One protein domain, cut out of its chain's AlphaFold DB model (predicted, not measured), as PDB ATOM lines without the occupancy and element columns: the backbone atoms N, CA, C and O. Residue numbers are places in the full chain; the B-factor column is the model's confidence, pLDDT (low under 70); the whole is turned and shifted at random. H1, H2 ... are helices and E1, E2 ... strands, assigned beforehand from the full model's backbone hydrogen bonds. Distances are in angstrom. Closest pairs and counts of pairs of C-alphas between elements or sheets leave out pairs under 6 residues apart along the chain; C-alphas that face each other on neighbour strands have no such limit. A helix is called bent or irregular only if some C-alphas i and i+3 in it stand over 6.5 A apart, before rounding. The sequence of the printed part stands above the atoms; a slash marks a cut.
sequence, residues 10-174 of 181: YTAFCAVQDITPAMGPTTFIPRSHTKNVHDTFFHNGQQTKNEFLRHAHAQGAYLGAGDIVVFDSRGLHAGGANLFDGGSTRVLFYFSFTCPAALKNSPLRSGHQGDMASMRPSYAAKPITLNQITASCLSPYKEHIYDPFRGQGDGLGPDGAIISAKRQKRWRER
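AT A GLANCE: This is residues 10 to 174 of the 181 residues of the protein "Hypothetical protein" of Aureoumbra lagunensis (UniProt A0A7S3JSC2). Two small three-stranded sheets, E4 E1 E6 and E3 E2 E5, lie between a helical hairpin of H1 and H2 toward one end of the longest axis and the short helices H3 and H4 toward the other. Long loops join the later parts, and H5 sticks out free at the end of the printed part. The printed part has 165 residues, with five named helices and six named strands in the order E1 E2 H1 H2 E3 E4 E5 E6 H3 H4 H5, and both sheets are antiparallel. The class is mixed, helices and strands, though under half of the residues, 72, are in named elements. The whole is only just compact, close to loose, with a radius of gyration of the C-alphas of 18.1 A and spans of 47 by 41 by 34 A.

IN THESE COORDINATES: E1, residues 10 to 15, begins with C-alpha 10 at (16.531, -28.739, -42.053) and is 16.4 A long. E2 is residues 26 to 28, 6.5 A. H1, residues 35 to 43, is 11.2 A long; it is neither bent nor irregular, but only just: C-alphas 40 and 43 are 6.0 A apart. H2, residues 46 to 55, is 14.7 A long. E3 is residues 59 to 61, 6.6 A; E4 residues 68 to 72, 13.4 A; E5 residues 77 to 79, 7.2 A. E6, residues 92 to 98, is 19.7 A long and begins with C-alpha 92 at (24.668, -33.500, -54.441). H3 is residues 121 to 125, 6.8 A, and H4 residues 130 to 138, 11.9 A. H5, residues 163 to 174, is 16.5 A long and ends with C-alpha 174 at (23.869, -62.352, -58.165).

HOW THE PARTS SIT: In the sheet E4 E1 E6, N 12 and O 95 of E1 and E6 are 2.9 A apart, and N 13 and O 69 of E1 and E4 are 2.9 A apart. In the sheet E3 E2 E5, N 27 and O 78 of E2 and E5 are 2.8 A apart, and N 61 and O 26 of E3 and E2 are 2.8 A apart. These four pairs are within hydrogen-bond range. The closest C-alphas of E3 and E4 are those of Ala 61 and Val 69, 7.7 A apart. H4 is on the sheet E4 E1 E6 but only grazes it, with residues 130 to 137. H1 and H2 form a helical hairpin: they touch, closest at the C-alphas of Phe 41 and Lys 49, 5.4 A, at a steep tilt of 41 degrees, opposite ways. H3 and H5 are on neither sheet and touch no helix. In H1, H2 and H4 every O i to N i+4 pair is within hydrogen-bond range; H5 has 7 of 8, and H3 has 0 of 1, with 2 of 2 O i to N i+3 pairs.

THE WHOLE: The C-alphas of Asn 105 and Glu 143, the two farthest apart, are 51.6 A apart. The printed part has no cut. The links E5 to E6, E6 to H3 and H4 to H5 are long, with 12, 22 and 24 residues. Residues 42 to 47, 101 to 107 and 161 to 174 stand free. The mean pLDDT of the printed part is 75.7; residues 102 to 124 and 140 to 174 are under 70.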
ATOM      1  N   TYR A  10      16.749 -28.868 -40.622       90.12
ATOM      2  CA  TYR A  10      16.531 -28.739 -42.053       90.12
ATOM      3  C   TYR A  10      17.761 -29.241 -42.791       90.12
ATOM      4  O   TYR A  10      18.893 -28.985 -42.378       90.12
ATOM      5  N   THR A  11      17.538 -29.915 -43.912       92.75
ATOM      6  CA  THR A  11      18.590 -30.321 -44.841       92.75
ATOM      7  C   THR A  11      18.368 -29.636 -46.179       92.75
ATOM      8  O   THR A  11      17.242 -29.554 -46.668       92.75
ATOM      9  N   ALA A  12      19.455 -29.154 -46.768       95.00
ATOM     10  CA  ALA A  12      19.493 -28.599 -48.106       95.00
ATOM     11  C   ALA A  12      20.303 -29.527 -49.014       95.00
ATOM     12  O   ALA A  12      21.444 -29.851 -48.690       95.00
ATOM     13  N   PHE A  13      19.733 -29.945 -50.145       95.62
ATOM     14  CA  PHE A  13      20.472 -30.594 -51.230       95.62
ATOM     15  C   PHE A  13      20.662 -29.592 -52.361       95.62
ATOM     16  O   PHE A  13      19.687 -29.188 -52.988       95.62
ATOM     17  N   CYS A  14      21.914 -29.221 -52.610       95.00
ATOM     18  CA  CYS A  14      22.339 -28.408 -53.739       95.00
ATOM     19  C   CYS A  14      22.806 -29.321 -54.876       95.00
ATOM     20  O   CYS A  14      23.716 -30.143 -54.700       95.00
ATOM     21  N   ALA A  15      22.175 -29.188 -56.038       94.38
ATOM     22  CA  ALA A  15      22.594 -29.872 -57.247       94.38
ATOM     23  C   ALA A  15      23.822 -29.166 -57.838       94.38
ATOM     24  O   ALA A  15      23.783 -27.980 -58.139       94.38
ATOM     25  N   VAL A  16      24.935 -29.885 -58.008       92.06
ATOM     26  CA  VAL A  16      26.161 -29.313 -58.611       92.06
ATOM     27  C   VAL A  16      26.251 -29.539 -60.124       92.06
ATOM     28  O   VAL A  16      27.222 -29.151 -60.766       92.06
ATOM     29  N   GLN A  17      25.240 -30.202 -60.672       92.81
ATOM     30  CA  GLN A  17      25.031 -30.536 -62.074       92.81
ATOM     31  C   GLN A  17      23.518 -30.662 -62.295       92.81
ATOM     32  O   GLN A  17      22.781 -30.851 -61.326       92.81
ATOM     33  N   ASP A  18      23.064 -30.648 -63.544       95.06
ATOM     34  CA  ASP A  18      21.667 -30.961 -63.851       95.06
ATOM     35  C   ASP A  18      21.343 -32.416 -63.476       95.06
ATOM     36  O   ASP A  18      22.078 -33.347 -63.818       95.06
ATOM     37  N   ILE A  19      20.233 -32.619 -62.765       94.62
ATOM     38  CA  ILE A  19      19.744 -33.931 -62.342       94.62
ATOM     39  C   ILE A  19      18.599 -34.359 -63.251       94.62
ATOM     40  O   ILE A  19      17.453 -33.925 -63.103       94.62
ATOM     41  N   THR A  20      18.900 -35.270 -64.170       93.88
ATOM     42  CA  THR A  20      17.906 -35.838 -65.083       93.88
ATOM     43  C   THR A  20      17.117 -36.977 -64.420       93.88
ATOM     44  O   THR A  20      17.577 -37.566 -63.434       93.88
ATOM     45  N   PRO A  21      15.946 -37.363 -64.968       94.31
ATOM     46  CA  PRO A  21      15.204 -38.525 -64.481       94.31
ATOM     47  C   PRO A  21      16.021 -39.826 -64.476       94.31
ATOM     48  O   PRO A  21      15.915 -40.615 -63.537       94.31
ATOM     49  N   ALA A  22      16.868 -40.034 -65.486       95.19
ATOM     50  CA  ALA A  22      17.657 -41.256 -65.636       95.19
ATOM     51  C   ALA A  22      18.802 -41.372 -64.613       95.19
ATOM     52  O   ALA A  22      19.237 -42.476 -64.302       95.19
ATOM     53  N   MET A  23      19.245 -40.258 -64.021       94.25
ATOM     54  CA  MET A  23      20.267 -40.244 -62.963       94.25
ATOM     55  C   MET A  23      19.740 -40.694 -61.593       94.25
ATOM     56  O   MET A  23      20.504 -40.768 -60.628       94.25
ATOM     57  N   GLY A  24      18.436 -40.969 -61.485       95.50
ATOM     58  CA  GLY A  24      17.779 -41.337 -60.240       95.50
ATOM     59  C   GLY A  24      17.678 -40.146 -59.291       95.50
ATOM     60  O   GLY A  24      18.397 -40.128 -58.296       95.50
ATOM     61  N   PRO A  25      16.828 -39.138 -59.556       96.31
ATOM     62  CA  PRO A  25      16.661 -37.970 -58.687       96.31
ATOM     63  C   PRO A  25      16.244 -38.365 -57.269       96.31
ATOM     64  O   PRO A  25      15.810 -39.489 -57.009       96.31
ATOM     65  N   THR A  26      16.401 -37.449 -56.316       97.38
ATOM     66  CA  THR A  26      15.861 -37.679 -54.973       97.38
ATOM     67  C   THR A  26      14.344 -37.585 -55.039       97.38
ATOM     68  O   THR A  26      13.794 -36.581 -55.482       97.38
ATOM     69  N   THR A  27      13.676 -38.631 -54.583       96.88
ATOM     70  CA  THR A  27      12.229 -38.685 -54.441       96.88
ATOM     71  C   THR A  27      11.864 -38.383 -53.001       96.88
ATOM     72  O   THR A  27      12.419 -38.986 -52.085       96.88
ATOM     73  N   PHE A  28      10.911 -37.482 -52.805       97.50
ATOM     74  CA  PHE A  28      10.363 -37.107 -51.509       97.50
ATOM     75  C   PHE A  28       8.933 -37.614 -51.380       97.50
ATOM     76  O   PHE A  28       8.194 -37.646 -52.360       97.50
ATOM     77  N   ILE A  29       8.515 -37.952 -50.164       97.19
ATOM     78  CA  ILE A  29       7.103 -38.148 -49.830       97.19
ATOM     79  C   ILE A  29       6.648 -36.892 -49.079       97.19
ATOM     80  O   ILE A  29       6.970 -36.746 -47.894       97.19
ATOM     81  N   PRO A  30       5.938 -35.945 -49.722       96.38
ATOM     82  CA  PRO A  30       5.499 -34.723 -49.061       96.38
ATOM     83  C   PRO A  30       4.655 -35.015 -47.814       96.38
ATOM     84  O   PRO A  30       3.901 -35.986 -47.771       96.38
ATOM     85  N   ARG A  31       4.775 -34.156 -46.791       94.69
ATOM     86  CA  ARG A  31       4.070 -34.263 -45.490       94.69
ATOM     87  C   ARG A  31       4.392 -35.512 -44.649       94.69
ATOM     88  O   ARG A  31       3.780 -35.722 -43.604       94.69
ATOM     89  N   SER A  32       5.391 -36.303 -45.029       94.94
ATOM     90  CA  SER A  32       5.828 -37.466 -44.239       94.94
ATOM     91  C   SER A  32       6.609 -37.123 -42.960       94.94
ATOM     92  O   SER A  32       6.847 -38.005 -42.145       94.94
ATOM     93  N   HIS A  33       6.964 -35.852 -42.745       93.12
ATOM     94  CA  HIS A  33       7.584 -35.363 -41.504       93.12
ATOM     95  C   HIS A  33       6.586 -35.216 -40.334       93.12
ATOM     96  O   HIS A  33       6.982 -34.909 -39.210       93.12
ATOM     97  N   THR A  34       5.287 -35.389 -40.591       93.75
ATOM     98  CA  THR A  34       4.221 -35.228 -39.592       93.75
ATOM     99  C   THR A  34       4.229 -36.348 -38.551       93.75
ATOM    100  O   THR A  34       4.664 -37.467 -38.833       93.75
ATOM    101  N   LYS A  35       3.683 -36.067 -37.356       92.31
ATOM    102  CA  LYS A  35       3.632 -37.030 -36.245       92.31
ATOM    103  C   LYS A  35       3.013 -38.359 -36.655       92.31
ATOM    104  O   LYS A  35       3.583 -39.413 -36.416       92.31
ATOM    105  N   ASN A  36       1.862 -38.289 -37.318       91.06
ATOM    106  CA  ASN A  36       1.097 -39.467 -37.706       91.06
ATOM    107  C   ASN A  36       1.900 -40.409 -38.622       91.06
ATOM    108  O   ASN A  36       1.895 -41.627 -38.440       91.06
ATOM    109  N   VAL A  37       2.625 -39.848 -39.597       91.75
ATOM    110  CA  VAL A  37       3.469 -40.644 -40.499       91.75
ATOM    111  C   VAL A  37       4.695 -41.179 -39.770       91.75
ATOM    112  O   VAL A  37       5.071 -42.327 -39.997       91.75
ATOM    113  N   HIS A  38       5.289 -40.398 -38.865       90.06
ATOM    114  CA  HIS A  38       6.397 -40.865 -38.032       90.06
ATOM    115  C   HIS A  38       5.984 -42.069 -37.172       90.06
ATOM    116  O   HIS A  38       6.629 -43.116 -37.256       90.06
ATOM    117  N   ASP A  39       4.851 -41.986 -36.473       89.38
ATOM    118  CA  ASP A  39       4.312 -43.091 -35.674       89.38
ATOM    119  C   ASP A  39       4.031 -44.325 -36.548       89.38
ATOM    120  O   ASP A  39       4.456 -45.444 -36.241       89.38
ATOM    121  N   THR A  40       3.396 -44.114 -37.705       86.31
ATOM    122  CA  THR A  40       3.108 -45.176 -38.679       86.31
ATOM    123  C   THR A  40       4.388 -45.860 -39.160       86.31
ATOM    124  O   THR A  40       4.465 -47.086 -39.207       86.31
ATOM    125  N   PHE A  41       5.420 -45.091 -39.501       84.50
ATOM    126  CA  PHE A  41       6.597 -45.610 -40.186       84.50
ATOM    127  C   PHE A  41       7.691 -46.124 -39.242       84.50
ATOM    128  O   PHE A  41       8.426 -47.043 -39.608       84.50
ATOM    129  N   PHE A  42       7.831 -45.576 -38.034       82.38
ATOM    130  CA  PHE A  42       8.905 -45.948 -37.104       82.38
ATOM    131  C   PHE A  42       8.451 -46.873 -35.974       82.38
ATOM    132  O   PHE A  42       9.274 -47.660 -35.505       82.38
ATOM    133  N   HIS A  43       7.167 -46.862 -35.599       83.00
ATOM    134  CA  HIS A  43       6.651 -47.660 -34.479       83.00
ATOM    135  C   HIS A  43       5.810 -48.881 -34.890       83.00
ATOM    136  O   HIS A  43       5.433 -49.667 -34.026       83.00
ATOM    137  N   ASN A  44       5.579 -49.106 -36.190       85.44
ATOM    138  CA  ASN A  44       4.843 -50.277 -36.689       85.44
ATOM    139  C   ASN A  44       5.721 -51.287 -37.448       85.44
ATOM    140  O   ASN A  44       6.870 -51.023 -37.821       85.44
ATOM    141  N   GLY A  45       5.148 -52.470 -37.694       87.38
ATOM    142  CA  GLY A  45       5.779 -53.560 -38.440       87.38
ATOM    143  C   GLY A  45       5.969 -53.263 -39.935       87.38
ATOM    144  O   GLY A  45       5.370 -52.354 -40.503       87.38
ATOM    145  N   GLN A  46       6.802 -54.070 -40.599       89.06
ATOM    146  CA  GLN A  46       7.174 -53.881 -42.012       89.06
ATOM    147  C   GLN A  46       5.983 -53.898 -42.983       89.06
ATOM    148  O   GLN A  46       6.002 -53.186 -43.984       89.06
ATOM    149  N   GLN A  47       4.939 -54.680 -42.692       91.56
ATOM    150  CA  GLN A  47       3.730 -54.728 -43.521       91.56
ATOM    151  C   GLN A  47       3.045 -53.356 -43.593       91.56
ATOM    152  O   GLN A  47       2.787 -52.870 -44.689       91.56
ATOM    153  N   THR A  48       2.856 -52.690 -42.449       90.44
ATOM    154  CA  THR A  48       2.280 -51.338 -42.368       90.44
ATOM    155  C   THR A  48       3.123 -50.311 -43.122       90.44
ATOM    156  O   THR A  48       2.581 -49.472 -43.837       90.44
ATOM    157  N   LYS A  49       4.458 -50.400 -43.021       91.06
ATOM    158  CA  LYS A  49       5.374 -49.506 -43.751       91.06
ATOM    159  C   LYS A  49       5.232 -49.671 -45.260       91.06
ATOM    160  O   LYS A  49       5.118 -48.681 -45.974       91.06
ATOM    161  N   ASN A  50       5.225 -50.914 -45.739       91.81
ATOM    162  CA  ASN A  50       5.085 -51.207 -47.162       91.81
ATOM    163  C   ASN A  50       3.733 -50.738 -47.700       91.81
ATOM    164  O   ASN A  50       3.682 -50.187 -48.795       91.81
ATOM    165  N   GLU A  51       2.663 -50.921 -46.931       92.75
ATOM    166  CA  GLU A  51       1.332 -50.479 -47.336       92.75
ATOM    167  C   GLU A  51       1.234 -48.954 -47.423       92.75
ATOM    168  O   GLU A  51       0.777 -48.423 -48.432       92.75
ATOM    169  N   PHE A  52       1.775 -48.238 -46.433       92.25
ATOM    170  CA  PHE A  52       1.902 -46.784 -46.507       92.25
ATOM    171  C   PHE A  52       2.663 -46.348 -47.771       92.25
ATOM    172  O   PHE A  52       2.195 -45.481 -48.505       92.25
ATOM    173  N   LEU A  53       3.813 -46.969 -48.062       92.50
ATOM    174  CA  LEU A  53       4.643 -46.608 -49.217       92.50
ATOM    175  C   LEU A  53       3.966 -46.884 -50.566       92.50
ATOM    176  O   LEU A  53       4.219 -46.149 -51.515       92.50
ATOM    177  N   ARG A  54       3.107 -47.906 -50.669       93.75
ATOM    178  CA  ARG A  54       2.349 -48.209 -51.898       93.75
ATOM    179  C   ARG A  54       1.346 -47.121 -52.269       93.75
ATOM    180  O   ARG A  54       1.033 -46.966 -53.445       93.75
ATOM    181  N   HIS A  55       0.836 -46.397 -51.278       93.06
ATOM    182  CA  HIS A  55      -0.182 -45.361 -51.465       93.06
ATOM    183  C   HIS A  55       0.353 -43.942 -51.274       93.06
ATOM    184  O   HIS A  55      -0.349 -42.968 -51.544       93.06
ATOM    185  N   ALA A  56       1.593 -43.810 -50.812       94.44
ATOM    186  CA  ALA A  56       2.236 -42.525 -50.634       94.44
ATOM    187  C   ALA A  56       2.421 -41.810 -51.980       94.44
ATOM    188  O   ALA A  56       2.953 -42.366 -52.941       94.44
ATOM    189  N   HIS A  57       2.043 -40.532 -52.026       95.38
ATOM    190  CA  HIS A  57       2.387 -39.667 -53.146       95.38
ATOM    191  C   HIS A  57       3.881 -39.339 -53.090       95.38
ATOM    192  O   HIS A  57       4.337 -38.648 -52.174       95.38
ATOM    193  N   ALA A  58       4.634 -39.825 -54.069       95.50
ATOM    194  CA  ALA A  58       6.069 -39.626 -54.169       95.50
ATOM    195  C   ALA A  58       6.388 -38.616 -55.285       95.50
ATOM    196  O   ALA A  58       5.887 -38.738 -56.398       95.50
ATOM    197  N   GLN A  59       7.227 -37.625 -54.987       95.56
ATOM    198  CA  GLN A  59       7.598 -36.546 -55.901       95.56
ATOM    199  C   GLN A  59       9.110 -36.544 -56.132       95.56
ATOM    200  O   GLN A  59       9.883 -36.367 -55.191       95.56
ATOM    201  N   GLY A  60       9.532 -36.715 -57.385       94.62
ATOM    202  CA  GLY A  60      10.932 -36.560 -57.784       94.62
ATOM    203  C   GLY A  60      11.354 -35.090 -57.814       94.62
ATOM    204  O   GLY A  60      10.608 -34.247 -58.318       94.62
ATOM    205  N   ALA A  61      12.544 -34.796 -57.290       94.25
ATOM    206  CA  ALA A  61      13.204 -33.499 -57.392       94.25
ATOM    207  C   ALA A  61      14.155 -33.488 -58.597       94.25
ATOM    208  O   ALA A  61      15.286 -33.975 -58.517       94.25
ATOM    209  N   TYR A  62      13.669 -32.948 -59.713       94.44
ATOM    210  CA  TYR A  62      14.459 -32.677 -60.913       94.44
ATOM    211  C   TYR A  62      15.054 -31.278 -60.766       94.44
ATOM    212  O   TYR A  62      14.316 -30.296 -60.779       94.44
ATOM    213  N   LEU A  63      16.358 -31.212 -60.525       95.88
ATOM    214  CA  LEU A  63      17.064 -29.991 -60.139       95.88
ATOM    215  C   LEU A  63      18.051 -29.611 -61.239       95.88
ATOM    216  O   LEU A  63      18.786 -30.479 -61.711       95.88
ATOM    217  N   GLY A  64      18.081 -28.341 -61.630       96.44
ATOM    218  CA  GLY A  64      19.165 -27.784 -62.432       96.44
ATOM    219  C   GLY A  64      20.423 -27.553 -61.593       96.44
ATOM    220  O   GLY A  64      20.377 -27.526 -60.362       96.44
ATOM    221  N   ALA A  65      21.567 -27.374 -62.247       94.12
ATOM    222  CA  ALA A  65      22.800 -27.002 -61.566       94.12
ATOM    223  C   ALA A  65      22.624 -25.682 -60.788       94.12
ATOM    224  O   ALA A  65      22.264 -24.649 -61.347       94.12
ATOM    225  N   GLY A  66      22.911 -25.720 -59.486       92.25
ATOM    226  CA  GLY A  66      22.729 -24.612 -58.549       92.25
ATOM    227  C   GLY A  66      21.382 -24.608 -57.823       92.25
ATOM    228  O   GLY A  66      21.264 -23.908 -56.817       92.25
ATOM    229  N   ASP A  67      20.399 -25.403 -58.259       97.00
ATOM    230  CA  ASP A  67      19.119 -25.507 -57.560       97.00
ATOM    231  C   ASP A  67      19.286 -26.186 -56.200       97.00
ATOM    232  O   ASP A  67      20.074 -27.126 -56.019       97.00
ATOM    233  N   ILE A  68      18.489 -25.725 -55.236       96.56
ATOM    234  CA  ILE A  68      18.497 -26.226 -53.865       96.56
ATOM    235  C   ILE A  68      17.096 -26.690 -53.484       96.56
ATOM    236  O   ILE A  68      16.141 -25.916 -53.525       96.56
ATOM    237  N   VAL A  69      16.984 -27.937 -53.023       96.75
ATOM    238  CA  VAL A  69      15.801 -28.396 -52.283       96.75
ATOM    239  C   VAL A  69      16.088 -28.345 -50.790       96.75
ATOM    240  O   VAL A  69      17.050 -28.945 -50.312       96.75
ATOM    241  N   VAL A  70      15.242 -27.627 -50.051       96.31
ATOM    242  CA  VAL A  70      15.279 -27.559 -48.586       96.31
ATOM    243  C   VAL A  70      14.098 -28.339 -48.034       96.31
ATOM    244  O   VAL A  70      12.967 -28.169 -48.487       96.31
ATOM    245  N   PHE A  71      14.349 -29.201 -47.057       95.06
ATOM    246  CA  PHE A  71      13.318 -30.043 -46.469       95.06
ATOM    247  C   PHE A  71      13.580 -30.305 -44.985       95.06
ATOM    248  O   PHE A  71      14.713 -30.241 -44.508       95.06
ATOM    249  N   ASP A  72      12.509 -30.608 -44.254       93.19
ATOM    250  CA  ASP A  72      12.590 -31.145 -42.895       93.19
ATOM    251  C   ASP A  72      13.272 -32.517 -42.944       93.19
ATOM    252  O   ASP A  72      12.777 -33.418 -43.629       93.19
ATOM    253  N   SER A  73      14.374 -32.705 -42.215       90.94
ATOM    254  CA  SER A  73      15.172 -33.938 -42.279       90.94
ATOM    255  C   SER A  73      14.414 -35.201 -41.835       90.94
ATOM    256  O   SER A  73      14.909 -36.310 -42.029       90.94
ATOM    257  N   ARG A  74      13.220 -35.069 -41.238       90.31
ATOM    258  CA  ARG A  74      12.320 -36.188 -40.902       90.31
ATOM    259  C   ARG A  74      11.463 -36.643 -42.079       90.31
ATOM    260  O   ARG A  74      10.893 -37.728 -42.021       90.31
ATOM    261  N   GLY A  75      11.339 -35.826 -43.124       93.94
ATOM    262  CA  GLY A  75      10.614 -36.188 -44.335       93.94
ATOM    263  C   GLY A  75      11.249 -37.407 -45.001       93.94
ATOM    264  O   GLY A  75      12.453 -37.435 -45.253       93.94
ATOM    265  N   LEU A  76      10.439 -38.419 -45.304       94.88
ATOM    266  CA  LEU A  76      10.862 -39.603 -46.039       94.88
ATOM    267  C   LEU A  76      11.309 -39.202 -47.447       94.88
ATOM    268  O   LEU A  76      10.566 -38.570 -48.203       94.88
ATOM    269  N   HIS A  77      12.528 -39.603 -47.788       95.69
ATOM    270  CA  HIS A  77      13.129 -39.375 -49.089       95.69
ATOM    271  C   HIS A  77      14.100 -40.504 -49.434       95.69
ATOM    272  O   HIS A  77      14.641 -41.172 -48.551       95.69
ATOM    273  N   ALA A  78      14.316 -40.733 -50.725       95.00
ATOM    274  CA  ALA A  78      15.257 -41.731 -51.215       95.00
ATOM    275  C   ALA A  78      15.809 -41.334 -52.586       95.00
ATOM    276  O   ALA A  78      15.127 -40.685 -53.374       95.00
ATOM    277  N   GLY A  79      17.039 -41.751 -52.895       93.50
ATOM    278  CA  GLY A  79      17.542 -41.685 -54.267       93.50
ATOM    279  C   GLY A  79      16.807 -42.682 -55.162       93.50
ATOM    280  O   GLY A  79      16.656 -43.845 -54.783       93.50
ATOM    281  N   GLY A  80      16.362 -42.227 -56.332       92.50
ATOM    282  CA  GLY A  80      15.817 -43.086 -57.377       92.50
ATOM    283  C   GLY A  80      16.874 -43.998 -58.009       92.50
ATOM    284  O   GLY A  80      18.069 -43.913 -57.712       92.50
ATOM    285  N   ALA A  81      16.427 -44.885 -58.897       91.56
ATOM    286  CA  ALA A  81      17.324 -45.753 -59.650       91.56
ATOM    287  C   ALA A  81      18.162 -44.933 -60.641       91.56
ATOM    288  O   ALA A  81      17.606 -44.179 -61.434       91.56
ATOM    289  N   ASN A  82      19.483 -45.111 -60.602       92.19
ATOM    290  CA  ASN A  82      20.376 -44.617 -61.645       92.19
ATOM    291  C   ASN A  82      20.375 -45.634 -62.789       92.19
ATOM    292  O   ASN A  82      20.795 -46.780 -62.595       92.19
ATOM    293  N   LEU A  83      19.807 -45.245 -63.925       92.31
ATOM    294  CA  LEU A  83      19.555 -46.137 -65.048       92.31
ATOM    295  C   LEU A  83      20.837 -46.385 -65.845       92.31
ATOM    296  O   LEU A  83      21.747 -45.564 -65.865       92.31
ATOM    297  N   PHE A  84      20.913 -47.538 -66.507       88.88
ATOM    298  CA  PHE A  84      22.027 -47.819 -67.412       88.88
ATOM    299  C   PHE A  84      21.994 -46.891 -68.633       88.88
ATOM    300  O   PHE A  84      23.014 -46.319 -69.003       88.88
ATOM    301  N   ASP A  85      20.811 -46.729 -69.227       92.00
ATOM    302  CA  ASP A  85      20.587 -45.815 -70.341       92.00
ATOM    303  C   ASP A  85      20.255 -44.409 -69.825       92.00
ATOM    304  O   ASP A  85      19.395 -44.243 -68.956       92.00
ATOM    305  N   GLY A  86      20.978 -43.403 -70.316       87.19
ATOM    306  CA  GLY A  86      20.832 -41.996 -69.925       87.19
ATOM    307  C   GLY A  86      21.228 -41.641 -68.483       87.19
ATOM    308  O   GLY A  86      21.229 -40.457 -68.134       87.19
ATOM    309  N   GLY A  87      21.551 -42.620 -67.632       89.38
ATOM    310  CA  GLY A  87      22.054 -42.376 -66.282       89.38
ATOM    311  C   GLY A  87      23.519 -41.943 -66.270       89.38
ATOM    312  O   GLY A  87      24.242 -42.038 -67.260       89.38
ATOM    313  N   SER A  88      23.960 -41.410 -65.132       88.38
ATOM    314  CA  SER A  88      25.317 -40.876 -64.964       88.38
ATOM    315  C   SER A  88      25.673 -40.713 -63.486       88.38
ATOM    316  O   SER A  88      24.849 -40.948 -62.599       88.38
ATOM    317  N   THR A  89      26.904 -40.303 -63.193       87.31
ATOM    318  CA  THR A  89      27.307 -39.883 -61.847       87.31
ATOM    319  C   THR A  89      26.408 -38.740 -61.382       87.31
ATOM    320  O   THR A  89      26.332 -37.707 -62.039       87.31
ATOM    321  N   ARG A  90      25.743 -38.927 -60.237       89.38
ATOM    322  CA  ARG A  90      24.876 -37.938 -59.592       89.38
ATOM    323  C   ARG A  90      25.531 -37.433 -58.314       89.38
ATOM    324  O   ARG A  90      25.698 -38.207 -57.371       89.38
ATOM    325  N   VAL A  91      25.843 -36.145 -58.268       89.06
ATOM    326  CA  VAL A  91      26.498 -35.484 -57.138       89.06
ATOM    327  C   VAL A  91      25.561 -34.439 -56.544       89.06
ATOM    328  O   VAL A  91      25.018 -33.590 -57.248       89.06
ATOM    329  N   LEU A  92      25.385 -34.500 -55.226       91.06
ATOM    330  CA  LEU A  92      24.668 -33.500 -54.441       91.06
ATOM    331  C   LEU A  92      25.605 -33.000 -53.347       91.06
ATOM    332  O   LEU A  92      26.207 -33.805 -52.633       91.06
ATOM    333  N   PHE A  93      25.702 -31.684 -53.197       90.19
ATOM    334  CA  PHE A  93      26.283 -31.089 -52.003       90.19
ATOM    335  C   PHE A  93      25.165 -30.881 -50.993       90.19
ATOM    336  O   PHE A  93      24.201 -30.171 -51.283       90.19
ATOM    337  N   TYR A  94      25.269 -31.511 -49.824       89.88
ATOM    338  CA  TYR A  94      24.281 -31.330 -48.774       89.88
ATOM    339  C   TYR A  94      24.878 -30.708 -47.526       89.88
ATOM    340  O   TYR A  94      26.014 -30.978 -47.147       89.88
ATOM    341  N   PHE A  95      24.063 -29.891 -46.878       87.06
ATOM    342  CA  PHE A  95      24.338 -29.349 -45.563       87.06
ATOM    343  C   PHE A  95      23.034 -29.295 -44.779       87.06
ATOM    344  O   PHE A  95      21.943 -29.226 -45.351       87.06
ATOM    345  N   SER A  96      23.155 -29.343 -43.459       86.88
ATOM    346  CA  SER A  96      22.010 -29.278 -42.561       86.88
ATOM    347  C   SER A  96      22.215 -28.169 -41.550       86.88
ATOM    348  O   SER A  96      23.339 -27.894 -41.133       86.88
ATOM    349  N   PHE A  97      21.122 -27.539 -41.149       84.88
ATOM    350  CA  PHE A  97      21.117 -26.481 -40.152       84.88
ATOM    351  C   PHE A  97      19.949 -26.687 -39.196       84.88
ATOM    352  O   PHE A  97      18.871 -27.153 -39.572       84.88
ATOM    353  N   THR A  98      20.188 -26.384 -37.926       82.50
ATOM    354  CA  THR A  98      19.187 -26.526 -36.873       82.50
ATOM    355  C   THR A  98      18.311 -25.285 -36.795       82.50
ATOM    356  O   THR A  98      18.768 -24.166 -37.028       82.50
ATOM    357  N   CYS A  99      17.038 -25.471 -36.446       77.06
ATOM    358  CA  CYS A  99      16.142 -24.353 -36.170       77.06
ATOM    359  C   CYS A  99      16.369 -23.842 -34.736       77.06
ATOM    360  O   CYS A  99      16.108 -24.588 -33.785       77.06
ATOM    361  N   PRO A 100      16.777 -22.575 -34.525       73.19
ATOM    362  CA  PRO A 100      17.018 -22.049 -33.179       73.19
ATOM    363  C   PRO A 100      15.786 -22.092 -32.265       73.19
ATOM    364  O   PRO A 100      15.923 -22.218 -31.050       73.19
ATOM    365  N   ALA A 101      14.578 -21.996 -32.832       70.88
ATOM    366  CA  ALA A 101      13.331 -22.067 -32.072       70.88
ATOM    367  C   ALA A 101      13.105 -23.467 -31.477       70.88
ATOM    368  O   ALA A 101      12.800 -23.584 -30.289       70.88
ATOM    369  N   ALA A 102      13.359 -24.520 -32.256       66.94
ATOM    370  CA  ALA A 102      13.270 -25.906 -31.800       66.94
ATOM    371  C   ALA A 102      14.338 -26.239 -30.742       66.94
ATOM    372  O   ALA A 102      14.105 -27.022 -29.821       66.94
ATOM    373  N   LEU A 103      15.492 -25.565 -30.799       65.81
ATOM    374  CA  LEU A 103      16.535 -25.665 -29.780       65.81
ATOM    375  C   LEU A 103      16.160 -25.008 -28.448       65.81
ATOM    376  O   LEU A 103      16.954 -25.084 -27.525       65.81
ATOM    377  N   LYS A 104      15.012 -24.342 -28.272       64.44
ATOM    378  CA  LYS A 104      14.640 -23.825 -26.938       64.44
ATOM    379  C   LYS A 104      14.150 -24.927 -25.997       64.44
ATOM    380  O   LYS A 104      14.427 -24.852 -24.802       64.44
ATOM    381  N   ASN A 105      13.516 -25.953 -26.562       59.19
ATOM    382  CA  ASN A 105      12.840 -27.019 -25.822       59.19
ATOM    383  C   ASN A 105      13.404 -28.420 -26.126       59.19
ATOM    384  O   ASN A 105      13.031 -29.377 -25.456       59.19
ATOM    385  N   SER A 106      14.303 -28.557 -27.109       56.28
ATOM    386  CA  SER A 106      14.866 -29.854 -27.492       56.28
ATOM    387  C   SER A 106      16.055 -30.269 -26.605       56.28
ATOM    388  O   SER A 106      16.947 -29.448 -26.355       56.28
ATOM    389  N   PRO A 107      16.162 -31.556 -26.208       53.84
ATOM    390  CA  PRO A 107      17.351 -32.102 -25.544       53.84
ATOM    391  C   PRO A 107      18.619 -32.044 -26.418       53.84
ATOM    392  O   PRO A 107      19.723 -32.218 -25.911       53.84
ATOM    393  N   LEU A 108      18.496 -31.720 -27.713       53.91
ATOM    394  CA  LEU A 108      19.625 -31.429 -28.607       53.91
ATOM    395  C   LEU A 108      20.342 -30.097 -28.285       53.91
ATOM    396  O   LEU A 108      21.338 -29.772 -28.930       53.91
ATOM    397  N   ARG A 109      19.878 -29.341 -27.271       50.44
ATOM    398  CA  ARG A 109      20.483 -28.092 -26.762       50.44
ATOM    399  C   ARG A 109      21.965 -28.185 -26.412       50.44
ATOM    400  O   ARG A 109      22.661 -27.177 -26.498       50.44
ATOM    401  N   SER A 110      22.449 -29.347 -25.988       43.59
ATOM    402  CA  SER A 110      23.823 -29.505 -25.514       43.59
ATOM    403  C   SER A 110      24.651 -30.336 -26.491       43.59
ATOM    404  O   SER A 110      24.692 -31.560 -26.407       43.59
ATOM    405  N   GLY A 111      25.347 -29.660 -27.407       46.44
ATOM    406  CA  GLY A 111      26.583 -30.199 -27.985       46.44
ATOM    407  C   GLY A 111      26.489 -30.990 -29.291       46.44
ATOM    408  O   GLY A 111      27.522 -31.477 -29.739       46.44
ATOM    409  N   HIS A 112      25.332 -31.091 -29.954       48.06
ATOM    410  CA  HIS A 112      25.287 -31.620 -31.328       48.06
ATOM    411  C   HIS A 112      25.768 -30.552 -32.329       48.06
ATOM    412  O   HIS A 112      24.979 -29.903 -33.015       48.06
ATOM    413  N   GLN A 113      27.087 -30.345 -32.396       46.53
ATOM    414  CA  GLN A 113      27.771 -29.531 -33.410       46.53
ATOM    415  C   GLN A 113      27.803 -30.262 -34.762       46.53
ATOM    416  O   GLN A 113      28.862 -30.527 -35.315       46.53
ATOM    417  N   GLY A 114      26.633 -30.649 -35.276       51.94
ATOM    418  CA  GLY A 114      26.551 -31.537 -36.431       51.94
ATOM    419  C   GLY A 114      27.170 -32.912 -36.161       51.94
ATOM    420  O   GLY A 114      27.892 -33.141 -35.192       51.94
ATOM    421  N   ASP A 115      26.859 -33.873 -37.019       56.53
ATOM    422  CA  ASP A 115      27.604 -35.121 -37.020       56.53
ATOM    423  C   ASP A 115      28.939 -34.858 -37.726       56.53
ATOM    424  O   ASP A 115      28.999 -34.813 -38.955       56.53
ATOM    425  N   MET A 116      30.008 -34.633 -36.959       50.72
ATOM    426  CA  MET A 116      31.351 -34.429 -37.513       50.72
ATOM    427  C   MET A 116      31.815 -35.616 -38.372       50.72
ATOM    428  O   MET A 116      32.689 -35.427 -39.214       50.72
ATOM    429  N   ALA A 117      31.203 -36.804 -38.240       54.12
ATOM    430  CA  ALA A 117      31.452 -37.926 -39.147       54.12
ATOM    431  C   ALA A 117      30.944 -37.662 -40.577       54.12
ATOM    432  O   ALA A 117      31.413 -38.288 -41.522       54.12
ATOM    433  N   SER A 118      30.025 -36.710 -40.768       58.03
ATOM    434  CA  SER A 118      29.512 -36.331 -42.091       58.03
ATOM    435  C   SER A 118      30.496 -35.474 -42.902       58.03
ATOM    436  O   SER A 118      30.336 -35.352 -44.117       58.03
ATOM    437  N   MET A 119      31.525 -34.896 -42.268       61.88
ATOM    438  CA  MET A 119      32.637 -34.242 -42.965       61.88
ATOM    439  C   MET A 119      33.848 -35.168 -43.017       61.88
ATOM    440  O   MET A 119      34.326 -35.656 -41.995       61.88
ATOM    441  N   ARG A 120      34.416 -35.355 -44.214       64.38
ATOM    442  CA  ARG A 120      35.696 -36.061 -44.339       64.38
ATOM    443  C   ARG A 120      36.786 -35.277 -43.590       64.38
ATOM    444  O   ARG A 120      36.878 -34.063 -43.790       64.38
ATOM    445  N   PRO A 121      37.661 -35.936 -42.805       66.12
ATOM    446  CA  PRO A 121      38.706 -35.255 -42.031       66.12
ATOM    447  C   PRO A 121      39.615 -34.354 -42.875       66.12
ATOM    448  O   PRO A 121      40.065 -33.297 -42.442       66.12
ATOM    449  N   SER A 122      39.853 -34.754 -44.118       62.88
ATOM    450  CA  SER A 122      40.652 -34.019 -45.094       62.88
ATOM    451  C   SER A 122      40.065 -32.659 -45.494       62.88
ATOM    452  O   SER A 122      40.829 -31.729 -45.754       62.88
ATOM    453  N   TYR A 123      38.738 -32.504 -45.475       66.88
ATOM    454  CA  TYR A 123      38.069 -31.224 -45.737       66.88
ATOM    455  C   TYR A 123      38.124 -30.272 -44.541       66.88
ATOM    456  O   TYR A 123      38.020 -29.065 -44.724       66.88
ATOM    457  N   ALA A 124      38.353 -30.784 -43.329       67.19
ATOM    458  CA  ALA A 124      38.566 -29.947 -42.149       67.19
ATOM    459  C   ALA A 124      39.971 -29.311 -42.125       67.19
ATOM    460  O   ALA A 124      40.166 -28.268 -41.507       67.19
ATOM    461  N   ALA A 125      40.952 -29.924 -42.797       70.81
ATOM    462  CA  ALA A 125      42.353 -29.503 -42.742       70.81
ATOM    463  C   ALA A 125      42.729 -28.404 -43.754       70.81
ATOM    464  O   ALA A 125      43.766 -27.758 -43.592       70.81
ATOM    465  N   LYS A 126      41.940 -28.206 -44.819       73.81
ATOM    466  CA  LYS A 126      42.221 -27.225 -45.880       73.81
ATOM    467  C   LYS A 126      40.926 -26.580 -46.379       73.81
ATOM    468  O   LYS A 126      39.976 -27.315 -46.642       73.81
ATOM    469  N   PRO A 127      40.893 -25.248 -46.591       76.75
ATOM    470  CA  PRO A 127      39.768 -24.603 -47.256       76.75
ATOM    471  C   PRO A 127      39.514 -25.250 -48.620       76.75
ATOM    472  O   PRO A 127      40.421 -25.339 -49.448       76.75
ATOM    473  N   ILE A 128      38.282 -25.702 -48.840       76.62
ATOM    474  CA  ILE A 128      37.825 -26.279 -50.101       76.62
ATOM    475  C   ILE A 128      36.579 -25.527 -50.566       76.62
ATOM    476  O   ILE A 128      35.708 -25.174 -49.774       76.62
ATOM    477  N   THR A 129      36.511 -25.249 -51.861       84.81
ATOM    478  CA  THR A 129      35.361 -24.601 -52.495       84.81
ATOM    479  C   THR A 129      34.406 -25.646 -53.055       84.81
ATOM    480  O   THR A 129      34.819 -26.742 -53.440       84.81
ATOM    481  N   LEU A 130      33.127 -25.283 -53.186       81.81
ATOM    482  CA  LEU A 130      32.145 -26.141 -53.846       81.81
ATOM    483  C   LEU A 130      32.587 -26.499 -55.272       81.81
ATOM    484  O   LEU A 130      32.480 -27.652 -55.662       81.81
ATOM    485  N   ASN A 131      33.176 -25.554 -56.010       82.00
ATOM    486  CA  ASN A 131      33.694 -25.804 -57.356       82.00
ATOM    487  C   ASN A 131      34.792 -26.886 -57.379       82.00
ATOM    488  O   ASN A 131      34.791 -27.750 -58.250       82.00
ATOM    489  N   GLN A 132      35.701 -26.885 -56.400       81.38
ATOM    490  CA  GLN A 132      36.720 -27.934 -56.286       81.38
ATOM    491  C   GLN A 132      36.098 -29.305 -56.003       81.38
ATOM    492  O   GLN A 132      36.486 -30.280 -56.639       81.38
ATOM    493  N   ILE A 133      35.106 -29.377 -55.108       77.62
ATOM    494  CA  ILE A 133      34.372 -30.624 -54.829       77.62
ATOM    495  C   ILE A 133      33.658 -31.112 -56.093       77.62
ATOM    496  O   ILE A 133      33.793 -32.274 -56.469       77.62
ATOM    497  N   THR A 134      32.939 -30.222 -56.778       81.69
ATOM    498  CA  THR A 134      32.226 -30.521 -58.022       81.69
ATOM    499  C   THR A 134      33.175 -31.058 -59.087       81.69
ATOM    500  O   THR A 134      32.923 -32.126 -59.636       81.69
ATOM    501  N   ALA A 135      34.297 -30.381 -59.339       79.94
ATOM    502  CA  ALA A 135      35.282 -30.817 -60.323       79.94
ATOM    503  C   ALA A 135      35.862 -32.201 -59.990       79.94
ATOM    504  O   ALA A 135      35.999 -33.037 -60.881       79.94
ATOM    505  N   SER A 136      36.157 -32.479 -58.716       76.19
ATOM    506  CA  SER A 136      36.645 -33.794 -58.288       76.19
ATOM    507  C   SER A 136      35.598 -34.896 -58.463       76.19
ATOM    508  O   SER A 136      35.933 -35.977 -58.940       76.19
ATOM    509  N   CYS A 137      34.338 -34.635 -58.113       77.06
ATOM    510  CA  CYS A 137      33.266 -35.631 -58.179       77.06
ATOM    511  C   CYS A 137      32.734 -35.868 -59.602       77.06
ATOM    512  O   CYS A 137      32.266 -36.966 -59.896       77.06
ATOM    513  N   LEU A 138      32.777 -34.849 -60.467       78.12
ATOM    514  CA  LEU A 138      32.308 -34.913 -61.857       78.12
ATOM    515  C   LEU A 138      33.415 -35.204 -62.865       78.12
ATOM    516  O   LEU A 138      33.116 -35.429 -64.038       78.12
ATOM    517  N   SER A 139      34.680 -35.205 -62.436       70.50
ATOM    518  CA  SER A 139      35.774 -35.654 -63.288       70.50
ATOM    519  C   SER A 139      35.432 -37.046 -63.830       70.50
ATOM    520  O   SER A 139      35.043 -37.916 -63.043       70.50
ATOM    521  N   PRO A 140      35.578 -37.285 -65.148       58.88
ATOM    522  CA  PRO A 140      35.317 -38.591 -65.729       58.88
ATOM    523  C   PRO A 140      36.046 -39.663 -64.923       58.88
ATOM    524  O   PRO A 140      37.236 -39.511 -64.627       58.88
ATOM    525  N   TYR A 141      35.339 -40.744 -64.585       51.06
ATOM    526  CA  TYR A 141      35.955 -41.973 -64.098       51.06
ATOM    527  C   TYR A 141      36.881 -42.489 -65.207       51.06
ATOM    528  O   TYR A 141      36.476 -43.266 -66.068       51.06
ATOM    529  N   LYS A 142      38.132 -42.019 -65.229       40.50
ATOM    530  CA  LYS A 142      39.188 -42.642 -66.019       40.50
ATOM    531  C   LYS A 142      39.426 -44.004 -65.374       40.50
ATOM    532  O   LYS A 142      39.984 -44.065 -64.285       40.50
ATOM    533  N   GLU A 143      38.874 -45.042 -65.998       41.47
ATOM    534  CA  GLU A 143      39.092 -46.465 -65.711       41.47
ATOM    535  C   GLU A 143      39.036 -46.849 -64.225       41.47
ATOM    536  O   GLU A 143      40.061 -46.802 -63.573       41.47
ATOM    537  N   HIS A 144      37.867 -47.252 -63.699       43.78
ATOM    538  CA  HIS A 144      37.613 -48.111 -62.508       43.78
ATOM    539  C   HIS A 144      38.512 -48.048 -61.233       43.78
ATOM    540  O   HIS A 144      38.329 -48.854 -60.323       43.78
ATOM    541  N   ILE A 145      39.439 -47.101 -61.111       46.47
ATOM    542  CA  ILE A 145      40.563 -47.075 -60.159       46.47
ATOM    543  C   ILE A 145      40.654 -45.693 -59.487       46.47
ATOM    544  O   ILE A 145      41.247 -45.559 -58.409       46.47
ATOM    545  N   TYR A 146      40.034 -44.670 -60.084       42.75
ATOM    546  CA  TYR A 146      39.966 -43.329 -59.519       42.75
ATOM    547  C   TYR A 146      38.729 -43.166 -58.630       42.75
ATOM    548  O   TYR A 146      37.640 -42.836 -59.089       42.75
ATOM    549  N   ASP A 147      38.902 -43.422 -57.337       53.34
ATOM    550  CA  ASP A 147      38.042 -42.838 -56.312       53.34
ATOM    551  C   ASP A 147      38.548 -41.399 -56.074       53.34
ATOM    552  O   ASP A 147      39.683 -41.243 -55.612       53.34
ATOM    553  N   PRO A 148      37.772 -40.340 -56.393       49.91
ATOM    554  CA  PRO A 148      38.192 -38.952 -56.163       49.91
ATOM    555  C   PRO A 148      38.406 -38.646 -54.673       49.91
ATOM    556  O   PRO A 148      38.971 -37.613 -54.318       49.91
ATOM    557  N   PHE A 149      37.991 -39.561 -53.798       53.22
ATOM    558  CA  PHE A 149      38.203 -39.513 -52.365       53.22
ATOM    559  C   PHE A 149      39.279 -40.492 -51.868       53.22
ATOM    560  O   PHE A 149      39.480 -40.631 -50.657       53.22
ATOM    561  N   ARG A 150      40.018 -41.152 -52.770       49.75
ATOM    562  CA  ARG A 150      41.136 -42.034 -52.420       49.75
ATOM    563  C   ARG A 150      42.198 -41.226 -51.668       49.75
ATOM    564  O   ARG A 150      42.787 -40.298 -52.212       49.75
ATOM    565  N   GLY A 151      42.423 -41.562 -50.398       49.03
ATOM    566  CA  GLY A 151      43.351 -40.845 -49.507       49.03
ATOM    567  C   GLY A 151      42.732 -39.699 -48.696       49.03
ATOM    568  O   GLY A 151      43.431 -39.074 -47.907       49.03
ATOM    569  N   GLN A 152      41.428 -39.438 -48.840       48.88
ATOM    570  CA  GLN A 152      40.702 -38.406 -48.084       48.88
ATOM    571  C   GLN A 152      40.034 -38.953 -46.800       48.88
ATOM    572  O   GLN A 152      39.366 -38.187 -46.101       48.88
ATOM    573  N   GLY A 153      40.226 -40.249 -46.493       47.88
ATOM    574  CA  GLY A 153      39.449 -41.023 -45.510       47.88
ATOM    575  C   GLY A 153      38.072 -41.371 -46.077       47.88
ATOM    576  O   GLY A 153      37.515 -40.565 -46.811       47.88
ATOM    577  N   ASP A 154      37.513 -42.546 -45.796       49.12
ATOM    578  CA  ASP A 154      36.213 -42.999 -46.338       49.12
ATOM    579  C   ASP A 154      34.999 -42.211 -45.805       49.12
ATOM    580  O   ASP A 154      33.882 -42.403 -46.286       49.12
ATOM    581  N   GLY A 155      35.224 -41.281 -44.868       42.00
ATOM    582  CA  GLY A 155      34.169 -40.525 -44.195       42.00
ATOM    583  C   GLY A 155      33.382 -41.383 -43.205       42.00
ATOM    584  O   GLY A 155      32.316 -40.981 -42.759       42.00
ATOM    585  N   LEU A 156      33.882 -42.574 -42.881       45.28
ATOM    586  CA  LEU A 156      33.290 -43.470 -41.912       45.28
ATOM    587  C   LEU A 156      34.102 -43.308 -40.628       45.28
ATOM    588  O   LEU A 156      35.313 -43.527 -40.597       45.28
ATOM    589  N   GLY A 157      33.444 -42.892 -39.545       38.75
ATOM    590  CA  GLY A 157      34.008 -43.103 -38.213       38.75
ATOM    591  C   GLY A 157      34.359 -44.590 -38.014       38.75
ATOM    592  O   GLY A 157      33.913 -45.433 -38.799       38.75
ATOM    593  N   PRO A 158      35.121 -44.942 -36.967       33.03
ATOM    594  CA  PRO A 158      35.664 -46.292 -36.770       33.03
ATOM    595  C   PRO A 158      34.630 -47.439 -36.833       33.03
ATOM    596  O   PRO A 158      35.012 -48.570 -37.119       33.03
ATOM    597  N   ASP A 159      33.333 -47.145 -36.671       37.34
ATOM    598  CA  ASP A 159      32.228 -48.116 -36.679       37.34
ATOM    599  C   ASP A 159      31.287 -48.034 -37.909       37.34
ATOM    600  O   ASP A 159      30.209 -48.637 -37.927       37.34
ATOM    601  N   GLY A 160      31.639 -47.284 -38.960       33.81
ATOM    602  CA  GLY A 160      30.755 -47.027 -40.104       33.81
ATOM    603  C   GLY A 160      30.514 -48.254 -40.992       33.81
ATOM    604  O   GLY A 160      31.261 -48.551 -41.922       33.81
ATOM    605  N   ALA A 161      29.419 -48.968 -40.735       31.05
ATOM    606  CA  ALA A 161      28.971 -50.103 -41.528       31.05
ATOM    607  C   ALA A 161      28.680 -49.705 -42.985       31.05
ATOM    608  O   ALA A 161      27.687 -49.050 -43.304       31.05
ATOM    609  N   ILE A 162      29.509 -50.200 -43.901       37.41
ATOM    610  CA  ILE A 162      29.240 -50.126 -45.329       37.41
ATOM    611  C   ILE A 162      27.968 -50.930 -45.668       37.41
ATOM    612  O   ILE A 162      27.997 -52.159 -45.798       37.41
ATOM    613  N   ILE A 163      26.853 -50.231 -45.896       35.44
ATOM    614  CA  ILE A 163      25.665 -50.806 -46.546       35.44
ATOM    615  C   ILE A 163      25.878 -50.893 -48.074       35.44
ATOM    616  O   ILE A 163      25.264 -51.735 -48.724       35.44
ATOM    617  N   SER A 164      26.794 -50.113 -48.674       43.03
ATOM    618  CA  SER A 164      26.978 -50.070 -50.139       43.03
ATOM    619  C   SER A 164      27.881 -51.178 -50.708       43.03
ATOM    620  O   SER A 164      27.418 -51.920 -51.561       43.03
ATOM    621  N   ALA A 165      29.107 -51.391 -50.223       37.56
ATOM    622  CA  ALA A 165      30.023 -52.430 -50.716       37.56
ATOM    623  C   ALA A 165      29.525 -53.864 -50.476       37.56
ATOM    624  O   ALA A 165      29.624 -54.692 -51.377       37.56
ATOM    625  N   LYS A 166      28.919 -54.182 -49.317       36.38
ATOM    626  CA  LYS A 166      28.308 -55.514 -49.100       36.38
ATOM    627  C   LYS A 166      27.125 -55.750 -50.047       36.38
ATOM    628  O   LYS A 166      26.927 -56.870 -50.513       36.38
ATOM    629  N   ARG A 167      26.354 -54.704 -50.366       37.56
ATOM    630  CA  ARG A 167      25.191 -54.777 -51.265       37.56
ATOM    631  C   ARG A 167      25.595 -54.758 -52.744       37.56
ATOM    632  O   ARG A 167      24.986 -55.484 -53.518       37.56
ATOM    633  N   GLN A 168      26.658 -54.039 -53.112       39.84
ATOM    634  CA  GLN A 168      27.286 -54.066 -54.438       39.84
ATOM    635  C   GLN A 168      27.980 -55.402 -54.703       39.84
ATOM    636  O   GLN A 168      27.778 -55.966 -55.771       39.84
ATOM    637  N   LYS A 169      28.712 -55.963 -53.730       42.78
ATOM    638  CA  LYS A 169      29.285 -57.315 -53.825       42.78
ATOM    639  C   LYS A 169      28.184 -58.361 -54.027       42.78
ATOM    640  O   LYS A 169      28.213 -59.077 -55.016       42.78
ATOM    641  N   ARG A 170      27.136 -58.341 -53.194       47.03
ATOM    642  CA  ARG A 170      25.969 -59.235 -53.339       47.03
ATOM    643  C   ARG A 170      25.149 -59.014 -54.612       47.03
ATOM    644  O   ARG A 170      24.371 -59.890 -54.980       47.03
ATOM    645  N   TRP A 171      25.202 -57.831 -55.223       48.75
ATOM    646  CA  TRP A 171      24.560 -57.566 -56.513       48.75
ATOM    647  C   TRP A 171      25.423 -58.094 -57.662       48.75
ATOM    648  O   TRP A 171      24.886 -58.745 -58.549       48.75
ATOM    649  N   ARG A 172      26.748 -57.904 -57.600       48.69
ATOM    650  CA  ARG A 172      27.707 -58.467 -58.562       48.69
ATOM    651  C   ARG A 172      27.690 -59.993 -58.546       48.69
ATOM    652  O   ARG A 172      27.571 -60.592 -59.597       48.69
ATOM    653  N   GLU A 173      27.695 -60.614 -57.372       65.12
ATOM    654  CA  GLU A 173      27.610 -62.078 -57.228       65.12
ATOM    655  C   GLU A 173      26.291 -62.656 -57.764       65.12
ATOM    656  O   GLU A 173      26.269 -63.775 -58.259       65.12
ATOM    657  N   ARG A 174      25.186 -61.901 -57.681       58.16
ATOM    658  CA  ARG A 174      23.869 -62.352 -58.165       58.16
ATOM    659  C   ARG A 174      23.624 -62.120 -59.650       58.16
ATOM    660  O   ARG A 174      22.735 -62.757 -60.195       58.16
TER     661      ARG A 174